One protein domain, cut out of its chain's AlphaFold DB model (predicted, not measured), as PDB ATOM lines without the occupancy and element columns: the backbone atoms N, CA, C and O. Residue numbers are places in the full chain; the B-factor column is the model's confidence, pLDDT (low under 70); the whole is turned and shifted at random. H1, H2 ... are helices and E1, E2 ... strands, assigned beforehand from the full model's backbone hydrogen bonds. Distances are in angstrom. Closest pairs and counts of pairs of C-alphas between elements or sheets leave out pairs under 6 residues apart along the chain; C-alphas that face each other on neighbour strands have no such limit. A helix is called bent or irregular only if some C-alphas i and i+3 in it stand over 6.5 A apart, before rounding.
ATOM      1  N   VAL A  33       0.744 -46.561 -39.683       55.81
ATOM      2  CA  VAL A  33       0.015 -47.079 -40.835       55.81
ATOM      3  C   VAL A  33      -1.348 -46.408 -40.773       55.81
ATOM      4  O   VAL A  33      -2.206 -46.772 -39.967       55.81
ATOM      5  N   ARG A  34      -1.515 -45.347 -41.569       55.78
ATOM      6  CA  ARG A  34      -2.835 -44.784 -41.845       55.78
ATOM      7  C   ARG A  34      -3.674 -45.935 -42.388       55.78
ATOM      8  O   ARG A  34      -3.203 -46.665 -43.260       55.78
ATOM      9  N   CYS A  35      -4.881 -46.127 -41.863       55.84
ATOM     10  CA  CYS A  35      -5.791 -47.130 -42.404       55.84
ATOM     11  C   CYS A  35      -6.171 -46.725 -43.838       55.84
ATOM     12  O   CYS A  35      -7.116 -45.964 -44.042       55.84
ATOM     13  N   GLN A  36      -5.401 -47.191 -44.827       51.88
ATOM     14  CA  GLN A  36      -5.724 -47.064 -46.247       51.88
ATOM     15  C   GLN A  36      -7.050 -47.793 -46.478       51.88
ATOM     16  O   GLN A  36      -7.101 -49.018 -46.433       51.88
ATOM     17  N   GLY A  37      -8.132 -47.031 -46.643       51.31
ATOM     18  CA  GLY A  37      -9.465 -47.574 -46.915       51.31
ATOM     19  C   GLY A  37     -10.619 -46.927 -46.149       51.31
ATOM     20  O   GLY A  37     -11.757 -47.120 -46.553       51.31
ATOM     21  N   LEU A  38     -10.361 -46.135 -45.102       59.50
ATOM     22  CA  LEU A  38     -11.411 -45.462 -44.316       59.50
ATOM     23  C   LEU A  38     -11.481 -43.961 -44.646       59.50
ATOM     24  O   LEU A  38     -11.316 -43.107 -43.775       59.50
ATOM     25  N   CYS A  39     -11.644 -43.642 -45.932       61.69
ATOM     26  CA  CYS A  39     -11.703 -42.264 -46.458       61.69
ATOM     27  C   CYS A  39     -13.120 -41.841 -46.881       61.69
ATOM     28  O   CYS A  39     -13.330 -40.757 -47.424       61.69
ATOM     29  N   ASP A  40     -14.093 -42.717 -46.685       73.25
ATOM     30  CA  ASP A  40     -15.501 -42.501 -46.957       73.25
ATOM     31  C   ASP A  40     -16.122 -41.503 -45.968       73.25
ATOM     32  O   ASP A  40     -15.613 -41.219 -44.879       73.25
ATOM     33  N   LEU A  41     -17.232 -40.902 -46.396       77.00
ATOM     34  CA  LEU A  41     -17.842 -39.756 -45.725       77.00
ATOM     35  C   LEU A  41     -18.230 -40.059 -44.269       77.00
ATOM     36  O   LEU A  41     -18.196 -39.162 -43.427       77.00
ATOM     37  N   GLU A  42     -18.574 -41.310 -43.967       77.69
ATOM     38  CA  GLU A  42     -18.895 -41.760 -42.614       77.69
ATOM     39  C   GLU A  42     -17.684 -41.667 -41.682       77.69
ATOM     40  O   GLU A  42     -17.810 -41.152 -40.570       77.69
ATOM     41  N   HIS A  43     -16.497 -42.048 -42.155       76.62
ATOM     42  CA  HIS A  43     -15.253 -41.955 -41.391       76.62
ATOM     43  C   HIS A  43     -14.824 -40.510 -41.164       76.62
ATOM     44  O   HIS A  43     -14.498 -40.134 -40.037       76.62
ATOM     45  N   ILE A  44     -14.916 -39.665 -42.191       80.19
ATOM     46  CA  ILE A  44     -14.649 -38.227 -42.051       80.19
ATOM     47  C   ILE A  44     -15.617 -37.602 -41.037       80.19
ATOM     48  O   ILE A  44     -15.201 -36.873 -40.133       80.19
ATOM     49  N   ASN A  45     -16.912 -37.915 -41.141       83.38
ATOM     50  CA  ASN A  45     -17.915 -37.429 -40.197       83.38
ATOM     51  C   ASN A  45     -17.662 -37.943 -38.780       83.38
ATOM     52  O   ASN A  45     -17.847 -37.190 -37.824       83.38
ATOM     53  N   TYR A  46     -17.222 -39.188 -38.629       83.38
ATOM     54  CA  TYR A  46     -16.838 -39.736 -37.337       83.38
ATOM     55  C   TYR A  46     -15.654 -38.967 -36.736       83.38
ATOM     56  O   TYR A  46     -15.743 -38.517 -35.596       83.38
ATOM     57  N   VAL A  47     -14.582 -38.731 -37.500       83.50
ATOM     58  CA  VAL A  47     -13.392 -37.996 -37.032       83.50
ATOM     59  C   VAL A  47     -13.748 -36.569 -36.593       83.50
ATOM     60  O   VAL A  47     -13.323 -36.120 -35.524       83.50
ATOM     61  N   ILE A  48     -14.562 -35.860 -37.383       85.06
ATOM     62  CA  ILE A  48     -14.955 -34.470 -37.103       85.06
ATOM     63  C   ILE A  48     -15.853 -34.389 -35.865       85.06
ATOM     64  O   ILE A  48     -15.609 -33.573 -34.972       85.06
ATOM     65  N   ASN A  49     -16.887 -35.232 -35.809       85.19
ATOM     66  CA  ASN A  49     -17.923 -35.146 -34.782       85.19
ATOM     67  C   ASN A  49     -17.550 -35.876 -33.488       85.19
ATOM     68  O   ASN A  49     -18.194 -35.659 -32.461       85.19
ATOM     69  N   SER A  50     -16.517 -36.720 -33.507       83.19
ATOM     70  CA  SER A  50     -16.072 -37.408 -32.303       83.19
ATOM     71  C   SER A  50     -15.486 -36.410 -31.293       83.19
ATOM     72  O   SER A  50     -14.563 -35.645 -31.609       83.19
ATOM     73  N   PRO A  51     -15.981 -36.417 -30.043       79.50
ATOM     74  CA  PRO A  51     -15.357 -35.673 -28.956       79.50
ATOM     75  C   PRO A  51     -14.068 -36.348 -28.459       79.50
ATOM     76  O   PRO A  51     -13.327 -35.739 -27.690       79.50
ATOM     77  N   ALA A  52     -13.797 -37.594 -28.859       80.06
ATOM     78  CA  ALA A  52     -12.566 -38.293 -28.514       80.06
ATOM     79  C   ALA A  52     -11.427 -37.906 -29.473       80.06
ATOM     80  O   ALA A  52     -11.664 -37.644 -30.648       80.06
ATOM     81  N   SER A  53     -10.190 -37.921 -28.971       79.75
ATOM     82  CA  SER A  53      -8.975 -37.702 -29.779       79.75
ATOM     83  C   SER A  53      -8.107 -38.960 -29.899       79.75
ATOM     84  O   SER A  53      -7.264 -39.054 -30.782       79.75
ATOM     85  N   PHE A  54      -8.302 -39.938 -29.016       81.94
ATOM     86  CA  PHE A  54      -7.564 -41.199 -28.981       81.94
ATOM     87  C   PHE A  54      -8.388 -42.273 -28.260       81.94
ATOM     88  O   PHE A  54      -9.302 -41.953 -27.493       81.94
ATOM     89  N   GLY A  55      -8.053 -43.544 -28.474       76.75
ATOM     90  CA  GLY A  55      -8.708 -44.673 -27.817       76.75
ATOM     91  C   GLY A  55      -8.038 -46.010 -28.130       76.75
ATOM     92  O   GLY A  55      -6.995 -46.060 -28.776       76.75
ATOM     93  N   GLY A  56      -8.591 -47.106 -27.611       73.56
ATOM     94  CA  GLY A  56      -7.991 -48.434 -27.751       73.56
ATOM     95  C   GLY A  56      -8.242 -49.345 -26.555       73.56
ATOM     96  O   GLY A  56      -9.016 -49.017 -25.654       73.56
ATOM     97  N   GLU A  57      -7.591 -50.507 -26.563       61.34
ATOM     98  CA  GLU A  57      -7.899 -51.653 -25.697       61.34
ATOM     99  C   GLU A  57      -7.735 -51.362 -24.188       61.34
ATOM    100  O   GLU A  57      -8.506 -51.851 -23.352       61.34
ATOM    101  N   LYS A  58      -6.784 -50.498 -23.801       60.62
ATOM    102  CA  LYS A  58      -6.571 -50.146 -22.389       60.62
ATOM    103  C   LYS A  58      -7.555 -49.079 -21.905       60.62
ATOM    104  O   LYS A  58      -7.415 -47.881 -22.133       60.62
ATOM    105  N   ARG A  59      -8.541 -49.526 -21.120       59.06
ATOM    106  CA  ARG A  59      -9.501 -48.653 -20.419       59.06
ATOM    107  C   ARG A  59      -8.783 -47.668 -19.495       59.06
ATOM    108  O   ARG A  59      -7.872 -48.049 -18.763       59.06
ATOM    109  N   ALA A  60      -9.308 -46.448 -19.382       59.66
ATOM    110  CA  ALA A  60      -8.751 -45.397 -18.525       59.66
ATOM    111  C   ALA A  60      -8.558 -45.804 -17.049       59.66
ATOM    112  O   ALA A  60      -7.656 -45.330 -16.358       59.66
ATOM    113  N   ARG A  61      -9.384 -46.743 -16.572       57.94
ATOM    114  CA  ARG A  61      -9.276 -47.352 -15.242       57.94
ATOM    115  C   ARG A  61      -7.994 -48.179 -15.072       57.94
ATOM    116  O   ARG A  61      -7.453 -48.209 -13.971       57.94
ATOM    117  N   SER A  62      -7.510 -48.821 -16.130       59.25
ATOM    118  CA  SER A  62      -6.236 -49.542 -16.143       59.25
ATOM    119  C   SER A  62      -5.068 -48.561 -16.087       59.25
ATOM    120  O   SER A  62      -4.250 -48.688 -15.184       59.25
ATOM    121  N   CYS A  63      -5.071 -47.513 -16.921       55.09
ATOM    122  CA  CYS A  63      -4.041 -46.466 -16.890       55.09
ATOM    123  C   CYS A  63      -3.984 -45.758 -15.527       55.09
ATOM    124  O   CYS A  63      -2.912 -45.610 -14.960       55.09
ATOM    125  N   SER A  64      -5.129 -45.426 -14.916       55.22
ATOM    126  CA  SER A  64      -5.149 -44.776 -13.594       55.22
ATOM    127  C   SER A  64      -4.519 -45.613 -12.475       55.22
ATOM    128  O   SER A  64      -3.980 -45.052 -11.524       55.22
ATOM    129  N   LYS A  65      -4.566 -46.950 -12.577       59.03
ATOM    130  CA  LYS A  65      -3.927 -47.845 -11.604       59.03
ATOM    131  C   LYS A  65      -2.411 -47.848 -11.762       59.03
ATOM    132  O   LYS A  65      -1.724 -47.948 -10.754       59.03
ATOM    133  N   THR A  66      -1.904 -47.733 -12.988       58.88
ATOM    134  CA  THR A  66      -0.466 -47.640 -13.269       58.88
ATOM    135  C   THR A  66       0.085 -46.265 -12.904       58.88
ATOM    136  O   THR A  66       1.079 -46.194 -12.191       58.88
ATOM    137  N   THR A  67      -0.575 -45.172 -13.309       58.06
ATOM    138  CA  THR A  67      -0.084 -43.801 -13.054       58.06
ATOM    139  C   THR A  67      -0.315 -43.339 -11.611       58.06
ATOM    140  O   THR A  67       0.507 -42.624 -11.051       58.06
ATOM    141  N   PHE A  68      -1.411 -43.758 -10.964       61.34
ATOM    142  CA  PHE A  68      -1.773 -43.321  -9.606       61.34
ATOM    143  C   PHE A  68      -1.968 -44.486  -8.631       61.34
ATOM    144  O   PHE A  68      -2.855 -44.434  -7.772       61.34
ATOM    145  N   SER A  69      -1.124 -45.520  -8.712       55.81
ATOM    146  CA  SER A  69      -1.230 -46.732  -7.874       55.81
ATOM    147  C   SER A  69      -1.372 -46.425  -6.373       55.81
ATOM    148  O   SER A  69      -2.138 -47.086  -5.674       55.81
ATOM    149  N   ARG A  70      -0.734 -45.346  -5.892       53.22
ATOM    150  CA  ARG A  70      -0.759 -44.908  -4.485       53.22
ATOM    151  C   ARG A  70      -2.072 -44.246  -4.035       53.22
ATOM    152  O   ARG A  70      -2.295 -44.116  -2.836       53.22
ATOM    153  N   LYS A  71      -2.936 -43.801  -4.958       53.47
ATOM    154  CA  LYS A  71      -4.176 -43.052  -4.646       53.47
ATOM    155  C   LYS A  71      -5.460 -43.834  -4.929       53.47
ATOM    156  O   LYS A  71      -6.524 -43.449  -4.445       53.47
ATOM    157  N   VAL A  72      -5.381 -44.928  -5.687       52.28
ATOM    158  CA  VAL A  72      -6.543 -45.747  -6.063       52.28
ATOM    159  C   VAL A  72      -6.687 -46.925  -5.097       52.28
ATOM    160  O   VAL A  72      -6.291 -48.051  -5.380       52.28
ATOM    161  N   SER A  73      -7.267 -46.663  -3.926       55.50
ATOM    162  CA  SER A  73      -7.698 -47.713  -2.991       55.50
ATOM    163  C   SER A  73      -9.030 -48.318  -3.444       55.50
ATOM    164  O   SER A  73      -9.877 -47.613  -3.993       55.50
ATOM    165  N   ARG A  74      -9.286 -49.603  -3.143       56.81
ATOM    166  CA  ARG A  74     -10.618 -50.221  -3.337       56.81
ATOM    167  C   ARG A  74     -11.740 -49.427  -2.649       56.81
ATOM    168  O   ARG A  74     -12.867 -49.461  -3.123       56.81
ATOM    169  N   LYS A  75     -11.421 -48.697  -1.571       58.03
ATOM    170  CA  LYS A  75     -12.364 -47.850  -0.822       58.03
ATOM    171  C   LYS A  75     -12.576 -46.455  -1.429       58.03
ATOM    172  O   LYS A  75     -13.520 -45.783  -1.037       58.03
ATOM    173  N   ASN A  76     -11.732 -46.002  -2.362       60.06
ATOM    174  CA  ASN A  76     -11.846 -44.669  -2.959       60.06
ATOM    175  C   ASN A  76     -11.642 -44.749  -4.485       60.06
ATOM    176  O   ASN A  76     -10.505 -44.688  -4.963       60.06
ATOM    177  N   PRO A  77     -12.727 -44.923  -5.262       60.91
ATOM    178  CA  PRO A  77     -12.647 -45.060  -6.710       60.91
ATOM    179  C   PRO A  77     -12.009 -43.830  -7.362       60.91
ATOM    180  O   PRO A  77     -12.379 -42.688  -7.073       60.91
ATOM    181  N   PHE A  78     -11.077 -44.065  -8.288       67.50
ATOM    182  CA  PHE A  78     -10.512 -43.007  -9.120       67.50
ATOM    183  C   PHE A  78     -11.633 -42.288  -9.873       67.50
ATOM    184  O   PHE A  78     -12.403 -42.909 -10.604       67.50
ATOM    185  N   THR A  79     -11.721 -40.975  -9.695       66.94
ATOM    186  CA  THR A  79     -12.652 -40.126 -10.438       66.94
ATOM    187  C   THR A  79     -11.846 -39.007 -11.073       66.94
ATOM    188  O   THR A  79     -11.181 -38.264 -10.355       66.94
ATOM    189  N   ARG A  80     -11.935 -38.841 -12.398       68.75
ATOM    190  CA  ARG A  80     -11.218 -37.782 -13.141       68.75
ATOM    191  C   ARG A  80     -11.475 -36.382 -12.559       68.75
ATOM    192  O   ARG A  80     -10.578 -35.553 -12.540       68.75
ATOM    193  N   LYS A  81     -12.670 -36.167 -11.990       73.88
ATOM    194  CA  LYS A  81     -13.088 -34.929 -11.307       73.88
ATOM    195  C   LYS A  81     -12.265 -34.571 -10.057       73.88
ATOM    196  O   LYS A  81     -12.306 -33.426  -9.635       73.88
ATOM    197  N   LYS A  82     -11.561 -35.531  -9.445       76.25
ATOM    198  CA  LYS A  82     -10.738 -35.315  -8.240       76.25
ATOM    199  C   LYS A  82      -9.276 -34.974  -8.562       76.25
ATOM    200  O   LYS A  82      -8.489 -34.798  -7.636       76.25
ATOM    201  N   LEU A  83      -8.895 -34.929  -9.842       77.94
ATOM    202  CA  LEU A  83      -7.538 -34.581 -10.255       77.94
ATOM    203  C   LEU A  83      -7.357 -33.065 -10.304       77.94
ATOM    204  O   LEU A  83      -8.225 -32.343 -10.792       77.94
ATOM    205  N   ASN A  84      -6.202 -32.593  -9.834       84.94
ATOM    206  CA  ASN A  84      -5.786 -31.218 -10.096       84.94
ATOM    207  C   ASN A  84      -5.364 -31.060 -11.575       84.94
ATOM    208  O   ASN A  84      -5.225 -32.045 -12.302       84.94
ATOM    209  N   LYS A  85      -5.160 -29.819 -12.036       87.38
ATOM    210  CA  LYS A  85      -4.829 -29.539 -13.448       87.38
ATOM    211  C   LYS A  85      -3.561 -30.262 -13.925       87.38
ATOM    212  O   LYS A  85      -3.526 -30.728 -15.057       87.38
ATOM    213  N   GLU A  86      -2.541 -30.371 -13.078       84.69
ATOM    214  CA  GLU A  86      -1.277 -31.041 -13.420       84.69
ATOM    215  C   GLU A  86      -1.444 -32.558 -13.533       84.69
ATOM    216  O   GLU A  86      -1.048 -33.155 -14.527       84.69
ATOM    217  N   GLN A  87      -2.113 -33.175 -12.562       81.44
ATOM    218  CA  GLN A  87      -2.413 -34.605 -12.557       81.44
ATOM    219  C   GLN A  87      -3.349 -34.985 -13.694       81.44
ATOM    220  O   GLN A  87      -3.240 -36.079 -14.232       81.44
ATOM    221  N   LEU A  88      -4.280 -34.102 -14.059       83.56
ATOM    222  CA  LEU A  88      -5.148 -34.311 -15.208       83.56
ATOM    223  C   LEU A  88      -4.327 -34.367 -16.500       83.56
ATOM    224  O   LEU A  88      -4.512 -35.301 -17.274       83.56
ATOM    225  N   LYS A  89      -3.381 -33.437 -16.689       84.50
ATOM    226  CA  LYS A  89      -2.459 -33.458 -17.835       84.50
ATOM    227  C   LYS A  89      -1.584 -34.711 -17.849       84.50
ATOM    228  O   LYS A  89      -1.421 -35.336 -18.891       84.50
ATOM    229  N   GLU A  90      -1.031 -35.095 -16.701       83.44
ATOM    230  CA  GLU A  90      -0.216 -36.309 -16.580       83.44
ATOM    231  C   GLU A  90      -1.033 -37.566 -16.904       83.44
ATOM    232  O   GLU A  90      -0.578 -38.444 -17.637       83.44
ATOM    233  N   PHE A  91      -2.271 -37.621 -16.412       81.81
ATOM    234  CA  PHE A  91      -3.203 -38.699 -16.701       81.81
ATOM    235  C   PHE A  91      -3.554 -38.773 -18.187       81.81
ATOM    236  O   PHE A  91      -3.537 -39.855 -18.762       81.81
ATOM    237  N   GLU A  92      -3.855 -37.637 -18.814       81.88
ATOM    238  CA  GLU A  92      -4.155 -37.552 -20.245       81.88
ATOM    239  C   GLU A  92      -2.973 -38.020 -21.089       81.88
ATOM    240  O   GLU A  92      -3.160 -38.863 -21.961       81.88
ATOM    241  N   ARG A  93      -1.754 -37.588 -20.755       82.31
ATOM    242  CA  ARG A  93      -0.526 -38.052 -21.410       82.31
ATOM    243  C   ARG A  93      -0.314 -39.560 -21.247       82.31
ATOM    244  O   ARG A  93       0.097 -40.226 -22.193       82.31
ATOM    245  N   ALA A  94      -0.586 -40.111 -20.064       79.50
ATOM    246  CA  ALA A  94      -0.475 -41.550 -19.822       79.50
ATOM    247  C   ALA A  94      -1.534 -42.351 -20.598       79.50
ATOM    248  O   ALA A  94      -1.231 -43.421 -21.117       79.50
ATOM    249  N   LEU A  95      -2.762 -41.835 -20.702       76.75
ATOM    250  CA  LEU A  95      -3.804 -42.437 -21.535       76.75
ATOM    251  C   LEU A  95      -3.426 -42.408 -23.015       76.75
ATOM    252  O   LEU A  95      -3.592 -43.401 -23.713       76.75
ATOM    253  N   GLU A  96      -2.906 -41.279 -23.476       77.44
ATOM    254  CA  GLU A  96      -2.478 -41.067 -24.851       77.44
ATOM    255  C   GLU A  96      -1.279 -41.959 -25.239       77.44
ATOM    256  O   GLU A  96      -1.169 -42.381 -26.392       77.44
ATOM    257  N   ALA A  97      -0.390 -42.273 -24.292       75.62
ATOM    258  CA  ALA A  97       0.727 -43.202 -24.495       75.62
ATOM    259  C   ALA A  97       0.286 -44.673 -24.587       75.62
ATOM    260  O   ALA A  97       0.986 -45.483 -25.186       75.62
ATOM    261  N   GLU A  98      -0.856 -45.011 -23.988       75.69
ATOM    262  CA  GLU A  98      -1.436 -46.362 -23.964       75.69
ATOM    263  C   GLU A  98      -2.533 -46.549 -25.026       75.69
ATOM    264  O   GLU A  98      -3.134 -47.621 -25.129       75.69
ATOM    265  N   ALA A  99      -2.833 -45.498 -25.792       74.81
ATOM    266  CA  ALA A  99      -3.841 -45.522 -26.836       74.81
ATOM    267  C   ALA A  99      -3.355 -46.330 -28.044       74.81
ATOM    268  O   ALA A  99      -2.256 -46.126 -28.557       74.81
ATOM    269  N   THR A 100      -4.218 -47.221 -28.525       81.69
ATOM    270  CA  THR A 100      -3.963 -48.032 -29.720       81.69
ATOM    271  C   THR A 100      -4.182 -47.212 -30.988       81.69
ATOM    272  O   THR A 100      -3.469 -47.386 -31.968       81.69
ATOM    273  N   TRP A 101      -5.139 -46.283 -30.967       82.19
ATOM    274  CA  TRP A 101      -5.462 -45.426 -32.100       82.19
ATOM    275  C   TRP A 101      -5.634 -43.960 -31.705       82.19
ATOM    276  O   TRP A 101      -5.963 -43.622 -30.562       82.19
ATOM    277  N   ARG A 102      -5.439 -43.079 -32.689       83.12
ATOM    278  CA  ARG A 102      -5.604 -41.627 -32.586       83.12
ATOM    279  C   ARG A 102      -6.422 -41.086 -33.748       83.12
ATOM    280  O   ARG A 102      -6.324 -41.587 -34.866       83.12
ATOM    281  N   LEU A 103      -7.214 -40.059 -33.461       82.94
ATOM    282  CA  LEU A 103      -7.963 -39.294 -34.451       82.94
ATOM    283  C   LEU A 103      -7.189 -38.026 -34.778       82.94
ATOM    284  O   LEU A 103      -7.023 -37.154 -33.923       82.94
ATOM    285  N   ASP A 104      -6.744 -37.928 -36.021       82.62
ATOM    286  CA  ASP A 104      -6.178 -36.715 -36.577       82.62
ATOM    287  C   ASP A 104      -7.294 -35.919 -37.255       82.62
ATOM    288  O   ASP A 104      -7.827 -36.318 -38.290       82.62
ATOM    289  N   LYS A 105      -7.684 -34.803 -36.637       82.62
ATOM    290  CA  LYS A 105      -8.746 -33.936 -37.164       82.62
ATOM    291  C   LYS A 105      -8.266 -33.046 -38.308       82.62
ATOM    292  O   LYS A 105      -9.102 -32.558 -39.064       82.62
ATOM    293  N   GLU A 106      -6.961 -32.820 -38.428       82.31
ATOM    294  CA  GLU A 106      -6.375 -31.993 -39.485       82.31
ATOM    295  C   GLU A 106      -6.222 -32.799 -40.774       82.31
ATOM    296  O   GLU A 106      -6.583 -32.323 -41.856       82.31
ATOM    297  N   ASP A 107      -5.767 -34.044 -40.634       79.31
ATOM    298  CA  ASP A 107      -5.622 -35.001 -41.731       79.31
ATOM    299  C   ASP A 107      -6.881 -35.850 -41.966       79.31
ATOM    300  O   ASP A 107      -6.918 -36.638 -42.910       79.31
ATOM    301  N   LEU A 108      -7.920 -35.677 -41.135       82.50
ATOM    302  CA  LEU A 108      -9.175 -36.442 -41.166       82.50
ATOM    303  C   LEU A 108      -8.933 -37.955 -41.194       82.50
ATOM    304  O   LEU A 108      -9.581 -38.695 -41.932       82.50
ATOM    305  N   ALA A 109      -7.976 -38.402 -40.387       81.56
ATOM    306  CA  ALA A 109      -7.452 -39.753 -40.431       81.56
ATOM    307  C   ALA A 109      -7.537 -40.433 -39.066       81.56
ATOM    308  O   ALA A 109      -7.407 -39.806 -38.014       81.56
ATOM    309  N   ILE A 110      -7.696 -41.755 -39.091       80.69
ATOM    310  CA  ILE A 110      -7.502 -42.612 -37.924       80.69
ATOM    311  C   ILE A 110      -6.147 -43.291 -38.094       80.69
ATOM    312  O   ILE A 110      -5.912 -43.983 -39.088       80.69
ATOM    313  N   SER A 111      -5.240 -43.073 -37.147       76.12
ATOM    314  CA  SER A 111      -3.929 -43.720 -37.138       76.12
ATOM    315  C   SER A 111      -3.857 -44.728 -36.002       76.12
ATOM    316  O   SER A 111      -4.254 -44.437 -34.874       76.12
ATOM    317  N   CYS A 112      -3.361 -45.923 -36.305       71.81
ATOM    318  CA  CYS A 112      -3.028 -46.920 -35.300       71.81
ATOM    319  C   CYS A 112      -1.540 -46.789 -34.963       71.81
ATOM    320  O   CYS A 112      -0.692 -46.776 -35.859       71.81
ATOM    321  N   THR A 113      -1.219 -46.678 -33.679       62.94
ATOM    322  CA  THR A 113       0.158 -46.800 -33.196       62.94
ATOM    323  C   THR A 113       0.401 -48.263 -32.856       62.94
ATOM    324  O   THR A 113      -0.044 -48.733 -31.811       62.94
TER     325      THR A 113
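This is residues 33 to 113 of the 114 residues of an uncharacterized protein of Rhizophagus irregularis (UniProt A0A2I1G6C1). The model is a loose rod with a small structured lobe towards each end: at one end the hairpin of E1 and E2 has H1 over one of its faces, and at the other H2 and H3 cross nearly at a right angle. A long stretch with no named element, residues 68 to 84, loops from H2 back to H3, and two short pairings widen the hairpin, residues 33 to 34 beside E2 and residues 54 to 55 beside E1. The printed part has 81 residues, with three named helices and two named strands in the order H1, H2, H3, E1, E2; the sheet has the order E1 - E2 and is antiparallel. The class is mixed, helices and strands, with 38 residues, under half, in named elements. The whole is loose, with a radius of gyration of the C-alphas of 15.3 A and spans of 46 by 20 by 19 A.

E1 is residues 101 to 104, 9.8 A from first to last C-alpha, and E2 is residues 109 to 112, 9.9 A; C-alpha 112 is at (-3.028, -46.920, -35.300). H1, residues 41 to 49, is 11.9 A long and begins with C-alpha 41 at (-17.842, -39.756, -45.725). H3, residues 85 to 97, is the longest helix at 18.4 A and begins with C-alpha 85 at (-4.829, -29.539, -13.448). H2, residues 60 to 67, is 10.4 A long.

E1 and E2 are antiparallel neighbours, a hairpin, with 156 degrees between their directions. N 102 and O 111 are 2.8 A apart and N 109 and O 104 are 3.0 A apart, both within hydrogen-bond range. The short pairings of residues 33 to 34 with residues 111 to 112 of E2, and of residues 54 to 55 with residues 101 to 102 of E1, are both antiparallel. The closest C-alphas of H1 and E1 are those of Val 47 and Leu 103, 6.1 A apart. The closest of H1 and E2 are those of Val 47 and Ala 109, 7.1 A apart. H1 and H3 are apart, and H2 is apart from H1, E1 and E2. H2 and H3 touch, about perpendicular at 73 degrees; their closest C-alphas are those of Cys 63 and Leu 95, 6.2 A apart. H3 touches H2 with residues 91 to 95 alone. In H1, H2 and H3 every O i to N i+4 pair is within hydrogen-bond range.

The two C-alphas farthest apart are those of Asp 40 and Lys 75, 46.5 A. The printed part, residues 33 to 113, has no cut, and its first and last C-alphas are 7.6 A apart. The link from H2 to H3, 17 residues, is long; those from H3 to E1 and from E1 to E2 are tight, and that from H1 to H2 is short. The mean pLDDT of the printed part is 71.6, and residues 33 to 39, 57 to 80 and 113 are under 70.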